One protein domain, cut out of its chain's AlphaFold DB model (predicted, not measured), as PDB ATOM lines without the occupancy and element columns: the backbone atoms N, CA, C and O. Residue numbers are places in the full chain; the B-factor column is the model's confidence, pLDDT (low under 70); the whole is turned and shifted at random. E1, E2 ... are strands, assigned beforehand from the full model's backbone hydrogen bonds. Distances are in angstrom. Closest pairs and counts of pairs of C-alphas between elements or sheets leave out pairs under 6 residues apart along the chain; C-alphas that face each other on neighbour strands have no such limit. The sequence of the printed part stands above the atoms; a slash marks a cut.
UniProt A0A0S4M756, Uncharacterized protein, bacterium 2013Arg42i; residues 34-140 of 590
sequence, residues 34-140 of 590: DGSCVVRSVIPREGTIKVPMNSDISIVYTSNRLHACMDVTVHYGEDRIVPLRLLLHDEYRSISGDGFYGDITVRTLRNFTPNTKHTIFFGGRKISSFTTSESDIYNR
ATOM      1  N   ASP A  34      59.495 -16.893  42.070       50.66
ATOM      2  CA  ASP A  34      58.109 -17.391  42.100       50.66
ATOM      3  C   ASP A  34      57.872 -18.552  41.113       50.66
ATOM      4  O   ASP A  34      56.730 -18.935  40.853       50.66
ATOM      5  N   GLY A  35      58.932 -19.114  40.520       58.59
ATOM      6  CA  GLY A  35      58.796 -20.082  39.428       58.59
ATOM      7  C   GLY A  35      58.310 -19.466  38.109       58.59
ATOM      8  O   GLY A  35      57.962 -20.210  37.191       58.59
ATOM      9  N   SER A  36      58.311 -18.133  37.979       75.44
ATOM     10  CA  SER A  36      58.028 -17.435  36.720       75.44
ATOM     11  C   SER A  36      59.050 -17.718  35.637       75.44
ATOM     12  O   SER A  36      58.697 -17.548  34.481       75.44
ATOM     13  N   CYS A  37      60.278 -18.133  35.956       85.56
ATOM     14  CA  CYS A  37      61.323 -18.377  34.969       85.56
ATOM     15  C   CYS A  37      61.659 -19.866  34.847       85.56
ATOM     16  O   CYS A  37      62.152 -20.486  35.791       85.56
ATOM     17  N   VAL A  38      61.415 -20.447  33.671       89.00
ATOM     18  CA  VAL A  38      61.698 -21.861  33.392       89.00
ATOM     19  C   VAL A  38      62.698 -21.961  32.255       89.00
ATOM     20  O   VAL A  38      62.364 -21.697  31.099       89.00
ATOM     21  N   VAL A  39      63.918 -22.381  32.581       91.81
ATOM     22  CA  VAL A  39      64.960 -22.667  31.592       91.81
ATOM     23  C   VAL A  39      64.576 -23.895  30.772       91.81
ATOM     24  O   VAL A  39      64.136 -24.911  31.308       91.81
ATOM     25  N   ARG A  40      64.718 -23.776  29.452       90.25
ATOM     26  CA  ARG A  40      64.402 -24.817  28.467       90.25
ATOM     27  C   ARG A  40      65.652 -25.425  27.858       90.25
ATOM     28  O   ARG A  40      65.676 -26.624  27.625       90.25
ATOM     29  N   SER A  41      66.673 -24.609  27.619       91.56
ATOM     30  CA  SER A  41      67.963 -25.067  27.112       91.56
ATOM     31  C   SER A  41      69.077 -24.131  27.569       91.56
ATOM     32  O   SER A  41      68.846 -22.938  27.778       91.56
ATOM     33  N   VAL A  42      70.275 -24.687  27.739       95.19
ATOM     34  CA  VAL A  42      71.500 -23.966  28.093       95.19
ATOM     35  C   VAL A  42      72.646 -24.557  27.290       95.19
ATOM     36  O   VAL A  42      72.820 -25.774  27.263       95.19
ATOM     37  N   ILE A  43      73.442 -23.687  26.678       96.12
ATOM     38  CA  ILE A  43      74.703 -24.026  26.024       96.12
ATOM     39  C   ILE A  43      75.798 -23.218  26.730       96.12
ATOM     40  O   ILE A  43      75.657 -21.994  26.803       96.12
ATOM     41  N   PRO A  44      76.870 -23.845  27.249       97.69
ATOM     42  CA  PRO A  44      77.116 -25.293  27.291       97.69
ATOM     43  C   PRO A  44      76.124 -26.062  28.183       97.69
ATOM     44  O   PRO A  44      75.698 -25.567  29.234       97.69
ATOM     45  N   ARG A  45      75.780 -27.289  27.769       96.12
ATOM     46  CA  ARG A  45      74.885 -28.197  28.508       96.12
ATOM     47  C   ARG A  45      75.520 -28.630  29.840       96.12
ATOM     48  O   ARG A  45      76.739 -28.603  30.009       96.12
ATOM     49  N   GLU A  46      74.693 -29.013  30.817       96.81
ATOM     50  CA  GLU A  46      75.190 -29.530  32.102       96.81
ATOM     51  C   GLU A  46      76.083 -30.757  31.872       96.81
ATOM     52  O   GLU A  46      75.704 -31.700  31.181       96.81
ATOM     53  N   GLY A  47      77.258 -30.748  32.496       96.81
ATOM     54  CA  GLY A  47      78.230 -31.832  32.432       96.81
ATOM     55  C   GLY A  47      79.172 -31.775  31.230       96.81
ATOM     56  O   GLY A  47      80.067 -32.617  31.159       96.81
ATOM     57  N   THR A  48      79.036 -30.805  30.317       97.44
ATOM     58  CA  THR A  48      79.926 -30.702  29.153       97.44
ATOM     59  C   THR A  48      81.378 -30.484  29.590       97.44
ATOM     60  O   THR A  48      81.688 -29.635  30.432       97.44
ATOM     61  N   ILE A  49      82.291 -31.258  29.006       97.00
ATOM     62  CA  ILE A  49      83.732 -31.200  29.276       97.00
ATOM     63  C   ILE A  49      84.490 -30.628  28.079       97.00
ATOM     64  O   ILE A  49      84.021 -30.688  26.946       97.00
ATOM     65  N   LYS A  50      85.698 -30.112  28.333       97.12
ATOM     66  CA  LYS A  50      86.590 -29.516  27.326       97.12
ATOM     67  C   LYS A  50      85.961 -28.357  26.541       97.12
ATOM     68  O   LYS A  50      86.365 -28.104  25.411       97.12
ATOM     69  N   VAL A  51      85.012 -27.632  27.134       98.06
ATOM     70  CA  VAL A  51      84.376 -26.471  26.497       98.06
ATOM     71  C   VAL A  51      85.450 -25.450  26.093       98.06
ATOM     72  O   VAL A  51      86.265 -25.081  26.947       98.06
ATOM     73  N   PRO A  52      85.463 -24.966  24.838       98.12
ATOM     74  CA  PRO A  52      86.397 -23.931  24.410       98.12
ATOM     75  C   PRO A  52      86.368 -22.701  25.324       98.12
ATOM     76  O   PRO A  52      85.313 -22.248  25.769       98.12
ATOM     77  N   MET A  53      87.534 -22.124  25.608       97.62
ATOM     78  CA  MET A  53      87.632 -21.026  26.577       97.62
ATOM     79  C   MET A  53      87.004 -19.720  26.064       97.62
ATOM     80  O   MET A  53      86.727 -18.829  26.861       97.62
ATOM     81  N   ASN A  54      86.790 -19.594  24.753       96.81
ATOM     82  CA  ASN A  54      86.122 -18.467  24.094       96.81
ATOM     83  C   ASN A  54      84.651 -18.757  23.726       96.81
ATOM     84  O   ASN A  54      84.100 -18.083  22.851       96.81
ATOM     85  N   SER A  55      84.033 -19.768  24.343       96.88
ATOM     86  CA  SER A  55      82.617 -20.081  24.134       96.88
ATOM     87  C   SER A  55      81.699 -19.007  24.708       96.88
ATOM     88  O   SER A  55      81.950 -18.449  25.777       96.88
ATOM     89  N   ASP A  56      80.588 -18.772  24.018       97.31
ATOM     90  CA  ASP A  56      79.479 -18.000  24.568       97.31
ATOM     91  C   ASP A  56      78.574 -18.888  25.413       97.31
ATOM     92  O   ASP A  56      78.523 -20.107  25.231       97.31
ATOM     93  N   ILE A  57      77.815 -18.256  26.300       97.75
ATOM     94  CA  ILE A  57      76.731 -18.909  27.025       97.75
ATOM     95  C   ILE A  57      75.417 -18.450  26.421       97.75
ATOM     96  O   ILE A  57      75.157 -17.250  26.355       97.75
ATOM     97  N   SER A  58      74.588 -19.400  26.000       96.38
ATOM     98  CA  SER A  58      73.239 -19.135  25.498       96.38
ATOM     99  C   SER A  58      72.213 -19.863  26.351       96.38
ATOM    100  O   SER A  58      72.343 -21.060  26.595       96.38
ATOM    101  N   ILE A  59      71.193 -19.144  26.810       95.50
ATOM    102  CA  ILE A  59      70.117 -19.677  27.644       95.50
ATOM    103  C   ILE A  59      68.800 -19.372  26.948       95.50
ATOM    104  O   ILE A  59      68.532 -18.230  26.580       95.50
ATOM    105  N   VAL A  60      67.970 -20.396  26.807       93.19
ATOM    106  CA  VAL A  60      66.594 -20.292  26.327       93.19
ATOM    107  C   VAL A  60      65.663 -20.563  27.495       93.19
ATOM    108  O   VAL A  60      65.836 -21.547  28.218       93.19
ATOM    109  N   TYR A  61      64.649 -19.724  27.668       91.75
ATOM    110  CA  TYR A  61      63.699 -19.838  28.766       91.75
ATOM    111  C   TYR A  61      62.271 -19.481  28.346       91.75
ATOM    112  O   TYR A  61      62.018 -18.878  27.305       91.75
ATOM    113  N   THR A  62      61.328 -19.854  29.206       89.69
ATOM    114  CA  THR A  62      59.936 -19.399  29.165       89.69
ATOM    115  C   THR A  62      59.580 -18.687  30.457       89.69
ATOM    116  O   THR A  62      60.048 -19.105  31.520       89.69
ATOM    117  N   SER A  63      58.704 -17.687  30.375       88.31
ATOM    118  CA  SER A  63      58.181 -16.980  31.532       88.31
ATOM    119  C   SER A  63      56.686 -16.686  31.486       88.31
ATOM    120  O   SER A  63      56.080 -16.647  30.424       88.31
ATOM    121  N   ASN A  64      56.063 -16.463  32.642       86.88
ATOM    122  CA  ASN A  64      54.686 -15.969  32.734       86.88
ATOM    123  C   ASN A  64      54.592 -14.429  32.624       86.88
ATOM    124  O   ASN A  64      53.501 -13.900  32.397       86.88
ATOM    125  N   ARG A  65      55.712 -13.706  32.768       84.81
ATOM    126  CA  ARG A  65      55.789 -12.238  32.775       84.81
ATOM    127  C   ARG A  65      56.997 -11.764  31.971       84.81
ATOM    128  O   ARG A  65      58.041 -12.401  31.977       84.81
ATOM    129  N   LEU A  66      56.845 -10.626  31.303       85.44
ATOM    130  CA  LEU A  66      57.940  -9.987  30.578       85.44
ATOM    131  C   LEU A  66      59.006  -9.497  31.571       85.44
ATOM    132  O   LEU A  66      58.642  -8.944  32.613       85.44
ATOM    133  N   HIS A  67      60.287  -9.673  31.245       84.00
ATOM    134  CA  HIS A  67      61.437  -9.237  32.051       84.00
ATOM    135  C   HIS A  67      61.553  -9.906  33.428       84.00
ATOM    136  O   HIS A  67      62.295  -9.432  34.285       84.00
ATOM    137  N   ALA A  68      60.846 -11.015  33.656       81.50
ATOM    138  CA  ALA A  68      60.984 -11.785  34.892       81.50
ATOM    139  C   ALA A  68      62.264 -12.635  34.914       81.50
ATOM    140  O   ALA A  68      62.772 -12.972  35.980       81.50
ATOM    141  N   CYS A  69      62.791 -12.974  33.737       83.31
ATOM    142  CA  CYS A  69      64.000 -13.764  33.567       83.31
ATOM    143  C   CYS A  69      65.182 -12.857  33.215       83.31
ATOM    144  O   CYS A  69      65.375 -12.478  32.058       83.31
ATOM    145  N   MET A  70      65.991 -12.523  34.214       80.25
ATOM    146  CA  MET A  70      67.222 -11.755  34.045       80.25
ATOM    147  C   MET A  70      68.288 -12.272  35.019       80.25
ATOM    148  O   MET A  70      68.013 -13.168  35.813       80.25
ATOM    149  N   ASP A  71      69.493 -11.706  34.954       87.44
ATOM    150  CA  ASP A  71      70.624 -12.009  35.841       87.44
ATOM    151  C   ASP A  71      71.291 -13.369  35.569       87.44
ATOM    152  O   ASP A  71      70.999 -14.394  36.189       87.44
ATOM    153  N   VAL A  72      72.198 -13.364  34.585       93.81
ATOM    154  CA  VAL A  72      73.101 -14.485  34.304       93.81
ATOM    155  C   VAL A  72      74.400 -14.240  35.054       93.81
ATOM    156  O   VAL A  72      75.088 -13.252  34.788       93.81
ATOM    157  N   THR A  73      74.780 -15.169  35.926       95.12
ATOM    158  CA  THR A  73      76.099 -15.159  36.566       95.12
ATOM    159  C   THR A  73      76.822 -16.470  36.313       95.12
ATOM    160  O   THR A  73      76.224 -17.534  36.151       95.12
ATOM    161  N   VAL A  74      78.148 -16.398  36.239       96.69
ATOM    162  CA  VAL A  74      78.993 -17.574  36.036       96.69
ATOM    163  C   VAL A  74      80.080 -17.564  37.083       96.69
ATOM    164  O   VAL A  74      80.773 -16.564  37.254       96.69
ATOM    165  N   HIS A  75      80.212 -18.680  37.784       95.31
ATOM    166  CA  HIS A  75      81.118 -18.826  38.912       95.31
ATOM    167  C   HIS A  75      82.190 -19.867  38.602       95.31
ATOM    168  O   HIS A  75      81.914 -20.856  37.919       95.31
ATOM    169  N   TYR A  76      83.394 -19.672  39.135       92.75
ATOM    170  CA  TYR A  76      84.448 -20.686  39.164       92.75
ATOM    171  C   TYR A  76      85.141 -20.707  40.531       92.75
ATOM    172  O   TYR A  76      85.496 -19.668  41.088       92.75
ATOM    173  N   GLY A  77      85.334 -21.901  41.094       83.25
ATOM    174  CA  GLY A  77      85.676 -22.035  42.515       83.25
ATOM    175  C   GLY A  77      84.533 -21.578  43.433       83.25
ATOM    176  O   GLY A  77      83.391 -21.485  42.989       83.25
ATOM    177  N   GLU A  78      84.833 -21.315  44.708       74.88
ATOM    178  CA  GLU A  78      83.799 -21.047  45.721       74.88
ATOM    179  C   GLU A  78      83.131 -19.664  45.573       74.88
ATOM    180  O   GLU A  78      81.918 -19.593  45.703       74.88
ATOM    181  N   ASP A  79      83.860 -18.605  45.178       71.44
ATOM    182  CA  ASP A  79      83.313 -17.226  45.178       71.44
ATOM    183  C   ASP A  79      83.702 -16.343  43.975       71.44
ATOM    184  O   ASP A  79      83.447 -15.135  43.970       71.44
ATOM    185  N   ARG A  80      84.357 -16.878  42.935       89.81
ATOM    186  CA  ARG A  80      84.848 -16.025  41.835       89.81
ATOM    187  C   ARG A  80      83.822 -15.929  40.721       89.81
ATOM    188  O   ARG A  80      83.447 -16.940  40.135       89.81
ATOM    189  N   ILE A  81      83.432 -14.702  40.394       93.06
ATOM    190  CA  ILE A  81      82.488 -14.397  39.317       93.06
ATOM    191  C   ILE A  81      83.268 -14.090  38.036       93.06
ATOM    192  O   ILE A  81      84.206 -13.289  38.043       93.06
ATOM    193  N   VAL A  82      82.876 -14.718  36.930       95.56
ATOM    194  CA  VAL A  82      83.399 -14.412  35.595       95.56
ATOM    195  C   VAL A  82      82.710 -13.148  35.074       95.56
ATOM    196  O   VAL A  82      81.482 -13.122  35.017       95.56
ATOM    197  N   PRO A  83      83.450 -12.104  34.661       95.38
ATOM    198  CA  PRO A  83      82.847 -10.915  34.066       95.38
ATOM    199  C   PRO A  83      82.208 -11.213  32.703       95.38
ATOM    200  O   PRO A  83      82.863 -11.769  31.814       95.38
ATOM    201  N   LEU A  84      80.955 -10.788  32.523       95.81
ATOM    202  CA  LEU A  84      80.150 -11.048  31.328       95.81
ATOM    203  C   LEU A  84      79.735  -9.748  30.629       95.81
ATOM    204  O   LEU A  84      79.467  -8.725  31.262       95.81
ATOM    205  N   ARG A  85      79.631  -9.822  29.304       94.19
ATOM    206  CA  ARG A  85      78.965  -8.853  28.435       94.19
ATOM    207  C   ARG A  85      77.717  -9.503  27.854       94.19
ATOM    208  O   ARG A  85      77.781 -10.607  27.311       94.19
ATOM    209  N   LEU A  86      76.604  -8.783  27.916       93.44
ATOM    210  CA  LEU A  86      75.395  -9.155  27.196       93.44
ATOM    211  C   LEU A  86      75.609  -8.950  25.691       93.44
ATOM    212  O   LEU A  86      75.984  -7.852  25.274       93.44
ATOM    213  N   LEU A  87      75.397  -9.996  24.893       92.19
ATOM    214  CA  LEU A  87      75.398  -9.890  23.433       92.19
ATOM    215  C   LEU A  87      73.975  -9.727  22.911       92.19
ATOM    216  O   LEU A  87      73.668  -8.749  22.239       92.19
ATOM    217  N   LEU A  88      73.108 -10.679  23.244       91.69
ATOM    218  CA  LEU A  88      71.737 -10.733  22.752       91.69
ATOM    219  C   LEU A  88      70.797 -11.009  23.916       91.69
ATOM    220  O   LEU A  88      71.094 -11.843  24.771       91.69
ATOM    221  N   HIS A  89      69.661 -10.323  23.928       91.88
ATOM    222  CA  HIS A  89      68.537 -10.639  24.796       91.88
ATOM    223  C   HIS A  89      67.252 -10.223  24.098       91.88
ATOM    224  O   HIS A  89      67.069  -9.050  23.770       91.88
ATOM    225  N   ASP A  90      66.383 -11.195  23.858       90.38
ATOM    226  CA  ASP A  90      65.066 -10.972  23.283       90.38
ATOM    227  C   ASP A  90      64.019 -11.721  24.105       90.38
ATOM    228  O   ASP A  90      64.234 -12.855  24.535       90.38
ATOM    229  N   GLU A  91      62.877 -11.071  24.318       89.25
ATOM    230  CA  GLU A  91      61.687 -11.661  24.921       89.25
ATOM    231  C   GLU A  91      60.473 -11.324  24.066       89.25
ATOM    232  O   GLU A  91      60.273 -10.178  23.661       89.25
ATOM    233  N   TYR A  92      59.630 -12.313  23.813       86.38
ATOM    234  CA  TYR A  92      58.461 -12.151  22.963       86.38
ATOM    235  C   TYR A  92      57.329 -13.062  23.428       86.38
ATOM    236  O   TYR A  92      57.523 -14.061  24.124       86.38
ATOM    237  N   ARG A  93      56.107 -12.687  23.058       83.69
ATOM    238  CA  ARG A  93      54.908 -13.480  23.318       83.69
ATOM    239  C   ARG A  93      54.678 -14.416  22.134       83.69
ATOM    240  O   ARG A  93      54.545 -13.939  21.012       83.69
ATOM    241  N   SER A  94      54.617 -15.720  22.400       69.31
ATOM    242  CA  SER A  94      54.286 -16.727  21.382       69.31
ATOM    243  C   SER A  94      52.844 -16.561  20.895       69.31
ATOM    244  O   SER A  94      51.956 -16.130  21.641       69.31
ATOM    245  N   ILE A  95      52.607 -16.958  19.647       68.25
ATOM    246  CA  ILE A  95      51.297 -16.977  18.986       68.25
ATOM    247  C   ILE A  95      50.325 -17.940  19.688       68.25
ATOM    248  O   ILE A  95      49.115 -17.737  19.623       68.25
ATOM    249  N   SER A  96      50.834 -18.939  20.417       60.78
ATOM    250  CA  SER A  96      50.019 -19.862  21.223       60.78
ATOM    251  C   SER A  96      49.315 -19.203  22.416       60.78
ATOM    252  O   SER A  96      48.328 -19.738  22.909       60.78
ATOM    253  N   GLY A  97      49.786 -18.031  22.861       58.75
ATOM    254  CA  GLY A  97      49.180 -17.255  23.947       58.75
ATOM    255  C   GLY A  97      49.708 -17.558  25.356       58.75
ATOM    256  O   GLY A  97      49.487 -16.738  26.255       58.75
ATOM    257  N   ASP A  98      50.463 -18.644  25.545       66.25
ATOM    258  CA  ASP A  98      50.954 -19.076  26.858       66.25
ATOM    259  C   ASP A  98      52.316 -18.454  27.209       66.25
ATOM    260  O   ASP A  98      53.384 -18.992  26.925       66.25
ATOM    261  N   GLY A  99      52.268 -17.306  27.888       81.19
ATOM    262  CA  GLY A  99      53.446 -16.664  28.469       81.19
ATOM    263  C   GLY A  99      54.379 -15.992  27.455       81.19
ATOM    264  O   GLY A  99      53.966 -15.514  26.397       81.19
ATOM    265  N   PHE A 100      55.644 -15.892  27.845       87.38
ATOM    266  CA  PHE A 100      56.741 -15.264  27.125       87.38
ATOM    267  C   PHE A 100      57.851 -16.283  26.909       87.38
ATOM    268  O   PHE A 100      58.090 -17.154  27.744       87.38
ATOM    269  N   TYR A 101      58.544 -16.149  25.795       89.00
ATOM    270  CA  TYR A 101      59.715 -16.933  25.448       89.00
ATOM    271  C   TYR A 101      60.873 -15.963  25.304       89.00
ATOM    272  O   TYR A 101      60.681 -14.840  24.833       89.00
ATOM    273  N   GLY A 102      62.063 -16.388  25.707       89.25
ATOM    274  CA  GLY A 102      63.239 -15.551  25.575       89.25
ATOM    275  C   GLY A 102      64.517 -16.342  25.395       89.25
ATOM    276  O   GLY A 102      64.620 -17.512  25.775       89.25
ATOM    277  N   ASP A 103      65.487 -15.676  24.788       92.06
ATOM    278  CA  ASP A 103      66.867 -16.122  24.694       92.06
ATOM    279  C   ASP A 103      67.800 -15.027  25.191       92.06
ATOM    280  O   ASP A 103      67.608 -13.845  24.911       92.06
ATOM    281  N   ILE A 104      68.826 -15.440  25.923       93.62
ATOM    282  CA  ILE A 104      69.916 -14.578  26.354       93.62
ATOM    283  C   ILE A 104      71.240 -15.221  25.963       93.62
ATOM    284  O   ILE A 104      71.500 -16.377  26.296       93.62
ATOM    285  N   THR A 105      72.079 -14.463  25.264       95.12
ATOM    286  CA  THR A 105      73.450 -14.852  24.936       95.12
ATOM    287  C   THR A 105      74.412 -13.872  25.588       95.12
ATOM    288  O   THR A 105      74.353 -12.662  25.349       95.12
ATOM    289  N   VAL A 106      75.322 -14.402  26.399       96.56
ATOM    290  CA  VAL A 106      76.378 -13.644  27.071       96.56
ATOM    291  C   VAL A 106      77.745 -14.166  26.654       96.56
ATOM    292  O   VAL A 106      77.944 -15.363  26.447       96.56
ATOM    293  N   ARG A 107      78.700 -13.245  26.562       95.88
ATOM    294  CA  ARG A 107      80.105 -13.528  26.274       95.88
ATOM    295  C   ARG A 107      80.959 -13.081  27.440       95.88
ATOM    296  O   ARG A 107      80.703 -12.040  28.041       95.88
ATOM    297  N   THR A 108      81.998 -13.834  27.756       95.25
ATOM    298  CA  THR A 108      82.958 -13.416  28.773       95.25
ATOM    299  C   THR A 108      83.802 -12.237  28.287       95.25
ATOM    300  O   THR A 108      84.163 -12.145  27.116       95.25
ATOM    301  N   LEU A 109      84.166 -11.318  29.188       93.94
ATOM    302  CA  LEU A 109      85.068 -10.209  28.823       93.94
ATOM    303  C   LEU A 109      86.493 -10.686  28.503       93.94
ATOM    304  O   LEU A 109      87.251  -9.993  27.829       93.94
ATOM    305  N   ARG A 110      86.866 -11.856  29.024       93.44
ATOM    306  CA  ARG A 110      88.118 -12.569  28.758       93.44
ATOM    307  C   ARG A 110      87.809 -14.052  28.644       93.44
ATOM    308  O   ARG A 110      86.851 -14.506  29.263       93.44
ATOM    309  N   ASN A 111      88.631 -14.801  27.917       95.69
ATOM    310  CA  ASN A 111      88.499 -16.256  27.857       95.69
ATOM    311  C   ASN A 111      88.369 -16.855  29.266       95.69
ATOM    312  O   ASN A 111      89.024 -16.390  30.206       95.69
ATOM    313  N   PHE A 112      87.525 -17.875  29.403       96.69
ATOM    314  CA  PHE A 112      87.389 -18.618  30.648       96.69
ATOM    315  C   PHE A 112      88.736 -19.177  31.116       96.69
ATOM    316  O   PHE A 112      89.636 -19.426  30.316       96.69
ATOM    317  N   THR A 113      88.865 -19.414  32.421       94.94
ATOM    318  CA  THR A 113      90.069 -20.028  32.999       94.94
ATOM    319  C   THR A 113      90.240 -21.450  32.444       94.94
ATOM    320  O   THR A 113      89.248 -22.180  32.407       94.94
ATOM    321  N   PRO A 114      91.444 -21.875  32.014       95.88
ATOM    322  CA  PRO A 114      91.653 -23.210  31.451       95.88
ATOM    323  C   PRO A 114      91.467 -24.318  32.499       95.88
ATOM    324  O   PRO A 114      91.694 -24.094  33.691       95.88
ATOM    325  N   ASN A 115      91.056 -25.507  32.048       95.94
ATOM    326  CA  ASN A 115      90.852 -26.723  32.850       95.94
ATOM    327  C   ASN A 115      90.107 -26.485  34.179       95.94
ATOM    328  O   ASN A 115      90.478 -26.998  35.235       95.94
ATOM    329  N   THR A 116      89.085 -25.630  34.149       95.88
ATOM    330  CA  THR A 116      88.382 -25.177  35.349       95.88
ATOM    331  C   THR A 116      86.892 -25.439  35.204       95.88
ATOM    332  O   THR A 116      86.290 -25.170  34.160       95.88
ATOM    333  N   LYS A 117      86.279 -25.946  36.277       97.12
ATOM    334  CA  LYS A 117      84.829 -26.106  36.351       97.12
ATOM    335  C   LYS A 117      84.164 -24.749  36.571       97.12
ATOM    336  O   LYS A 117      84.462 -24.057  37.545       97.12
ATOM    337  N   HIS A 118      83.238 -24.417  35.687       97.69
ATOM    338  CA  HIS A 118      82.397 -23.235  35.756       97.69
ATOM    339  C   HIS A 118      80.950 -23.654  36.009       97.69
ATOM    340  O   HIS A 118      80.499 -24.698  35.536       97.69
ATOM    341  N   THR A 119      80.222 -22.847  36.773       97.56
ATOM    342  CA  THR A 119      78.804 -23.070  37.078       97.56
ATOM    343  C   THR A 119      78.006 -21.849  36.655       97.56
ATOM    344  O   THR A 119      78.338 -20.732  37.044       97.56
ATOM    345  N   ILE A 120      76.973 -22.072  35.848       97.06
ATOM    346  CA  ILE A 120      76.074 -21.042  35.336       97.06
ATOM    347  C   ILE A 120      74.864 -20.963  36.262       97.06
ATOM    348  O   ILE A 120      74.203 -21.975  36.528       97.06
ATOM    349  N   PHE A 121      74.566 -19.751  36.711       94.50
ATOM    350  CA  PHE A 121      73.364 -19.423  37.453       94.50
ATOM    351  C   PHE A 121      72.484 -18.480  36.638       94.50
ATOM    352  O   PHE A 121      72.976 -17.632  35.890       94.50
ATOM    353  N   PHE A 122      71.176 -18.636  36.798       92.50
ATOM    354  CA  PHE A 122      70.178 -17.769  36.188       92.50
ATOM    355  C   PHE A 122      69.059 -17.506  37.187       92.50
ATOM    356  O   PHE A 122      68.485 -18.455  37.729       92.50
ATOM    357  N   GLY A 123      68.810 -16.230  37.499       86.94
ATOM    358  CA  GLY A 123      67.898 -15.853  38.583       86.94
ATOM    359  C   GLY A 123      68.290 -16.477  39.932       86.94
ATOM    360  O   GLY A 123      67.432 -16.935  40.680       86.94
ATOM    361  N   GLY A 124      69.596 -16.604  40.203       85.56
ATOM    362  CA  GLY A 124      70.135 -17.210  41.429       85.56
ATOM    363  C   GLY A 124      70.079 -18.744  41.507       85.56
ATOM    364  O   GLY A 124      70.622 -19.323  42.447       85.56
ATOM    365  N   ARG A 125      69.485 -19.435  40.526       89.44
ATOM    366  CA  ARG A 125      69.446 -20.907  40.472       89.44
ATOM    367  C   ARG A 125      70.567 -21.450  39.601       89.44
ATOM    368  O   ARG A 125      70.788 -20.939  38.507       89.44
ATOM    369  N   LYS A 126      71.236 -22.524  40.036       93.62
ATOM    370  CA  LYS A 126      72.162 -23.271  39.169       93.62
ATOM    371  C   LYS A 126      71.371 -23.892  38.013       93.62
ATOM    372  O   LYS A 126      70.410 -24.618  38.261       93.62
ATOM    373  N   ILE A 127      71.821 -23.666  36.781       95.50
ATOM    374  CA  ILE A 127      71.170 -24.191  35.567       95.50
ATOM    375  C   ILE A 127      72.080 -25.075  34.711       95.50
ATOM    376  O   ILE A 127      71.580 -25.900  33.954       95.50
ATOM    377  N   SER A 128      73.399 -24.908  34.815       97.25
ATOM    378  CA  SER A 128      74.384 -25.737  34.116       97.25
ATOM    379  C   SER A 128      75.741 -25.674  34.830       97.25
ATOM    380  O   SER A 128      76.041 -24.710  35.538       97.25
ATOM    381  N   SER A 129      76.590 -26.681  34.646       97.56
ATOM    382  CA  SER A 129      78.014 -26.631  34.965       97.56
ATOM    383  C   SER A 129      78.824 -27.345  33.897       97.56
ATOM    384  O   SER A 129      78.385 -28.362  33.373       97.56
ATOM    385  N   PHE A 130      80.001 -26.817  33.580       98.12
ATOM    386  CA  PHE A 130      80.863 -27.331  32.519       98.12
ATOM    387  C   PHE A 130      82.339 -27.165  32.885       98.12
ATOM    388  O   PHE A 130      82.689 -26.343  33.733       98.12
ATOM    389  N   THR A 131      83.215 -27.930  32.237       98.06
ATOM    390  CA  THR A 131      84.671 -27.819  32.414       98.06
ATOM    391  C   THR A 131      85.307 -27.332  31.123       98.06
ATOM    392  O   THR A 131      85.050 -27.883  30.052       98.06
ATOM    393  N   THR A 132      86.139 -26.301  31.221       98.00
ATOM    394  CA  THR A 132      86.831 -25.701  30.075       98.00
ATOM    395  C   THR A 132      88.001 -26.546  29.577       98.00
ATOM    396  O   THR A 132      88.528 -27.396  30.295       98.00
ATOM    397  N   SER A 133      88.417 -26.309  28.334       97.00
ATOM    398  CA  SER A 133      89.605 -26.921  27.737       97.00
ATOM    399  C   SER A 133      90.901 -26.522  28.453       97.00
ATOM    400  O   SER A 133      90.969 -25.530  29.179       97.00
ATOM    401  N   GLU A 134      91.954 -27.313  28.244       95.31
ATOM    402  CA  GLU A 134      93.252 -27.157  28.920       95.31
ATOM    403  C   GLU A 134      94.061 -25.948  28.426       95.31
ATOM    404  O   GLU A 134      94.886 -25.411  29.162       95.31
ATOM    405  N   SER A 135      93.831 -25.512  27.188       93.31
ATOM    406  CA  SER A 135      94.506 -24.360  26.593       93.31
ATOM    407  C   SER A 135      93.698 -23.751  25.444       93.31
ATOM    408  O   SER A 135      92.661 -24.277  25.022       93.31
ATOM    409  N   ASP A 136      94.197 -22.627  24.936       90.88
ATOM    410  CA  ASP A 136      93.606 -21.837  23.857       90.88
ATOM    411  C   ASP A 136      93.714 -22.502  22.473       90.88
ATOM    412  O   ASP A 136      93.064 -22.055  21.524       90.88
ATOM    413  N   ILE A 137      94.501 -23.575  22.326       89.69
ATOM    414  CA  ILE A 137      94.589 -24.352  21.078       89.69
ATOM    415  C   ILE A 137      93.245 -24.992  20.711       89.69
ATOM    416  O   ILE A 137      92.983 -25.223  19.536       89.69
ATOM    417  N   TYR A 138      92.388 -25.215  21.711       92.25
ATOM    418  CA  TYR A 138      91.035 -25.756  21.568       92.25
ATOM    419  C   TYR A 138      89.963 -24.671  21.431       92.25
ATOM    420  O   TYR A 138      88.774 -24.986  21.416       92.25
ATOM    421  N   ASN A 139      90.354 -23.395  21.356       96.50
ATOM    422  CA  ASN A 139      89.399 -22.322  21.113       96.50
ATOM    423  C   ASN A 139      88.693 -22.509  19.769       96.50
ATOM    424  O   ASN A 139      89.271 -23.015  18.800       96.50
ATOM    425  N   ARG A 140      87.446 -22.042  19.721       97.31
ATOM    426  CA  ARG A 140      86.659 -21.960  18.492       97.31
ATOM    427  C   ARG A 140      87.293 -20.990  17.503       97.31
ATOM    428  O   ARG A 140      88.019 -20.079  17.914       97.31
TER     429      ARG A 140
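Overview. This is residues 34 to 140 of the 590 residues of an uncharacterized protein of bacterium 2013Arg42i (UniProt A0A0S4M756). Two sheets stand face to face as an elongated sandwich: a larger, twisted one of E1, E2, E5 and E4, and a smaller one of E3, E6 and E7. The E4 and E5 hairpin reaches past the smaller sheet at one end. The printed part has 107 residues and seven named strands, E1 to E7 in chain order, with no named helix; the orders across the sheets are E1 - E2 - E5 - E4 and E3 - E6 - E7, all antiparallel. The class is all strand, though under half of the residues are in named elements; the whole is compact, with a radius of gyration of the C-alphas of 14.4 A and spans of 46 by 27 by 22 A.

Arrangement. E1, residues 37 to 43, and E2, residues 57 to 63, form a hairpin, with N 38 and O 62 2.9 A apart. E2 also neighbours E5, residues 100 to 108, with N 59 and O 104 at 2.8 A. E4, residues 84 to 93, bends by 56 degrees at residue 87 and forms a hairpin with E5, N 92 and O 101 being 2.9 A apart. In the other sheet, E3, residues 72 to 76, neighbours E6, residues 117 to 122, with N 75 and O 119 at 2.9 A. E6 and E7, residues 125 to 131, form a hairpin, with N 120 and O 128 at 2.8 A. The sheets' planes are 5 degrees apart. The closest C-alphas of E1 and E7, those of Val 42 and Ser 128, are 6.9 A apart.

Along the chain. E1 begins at C-alpha 37 (61.323, -18.377, 34.969). E4 measures 26.6 A and E5 26.3 A. E7 ends at C-alpha 131 (84.671, -27.819, 32.414).

Size, cuts and confidence. The C-alphas farthest apart, Gly 97 and Ile 137, are 46.0 A apart. The printed part has no cut. The link E1 to E2 is long. Residues 34 to 35 and 94 to 98 are under pLDDT 70.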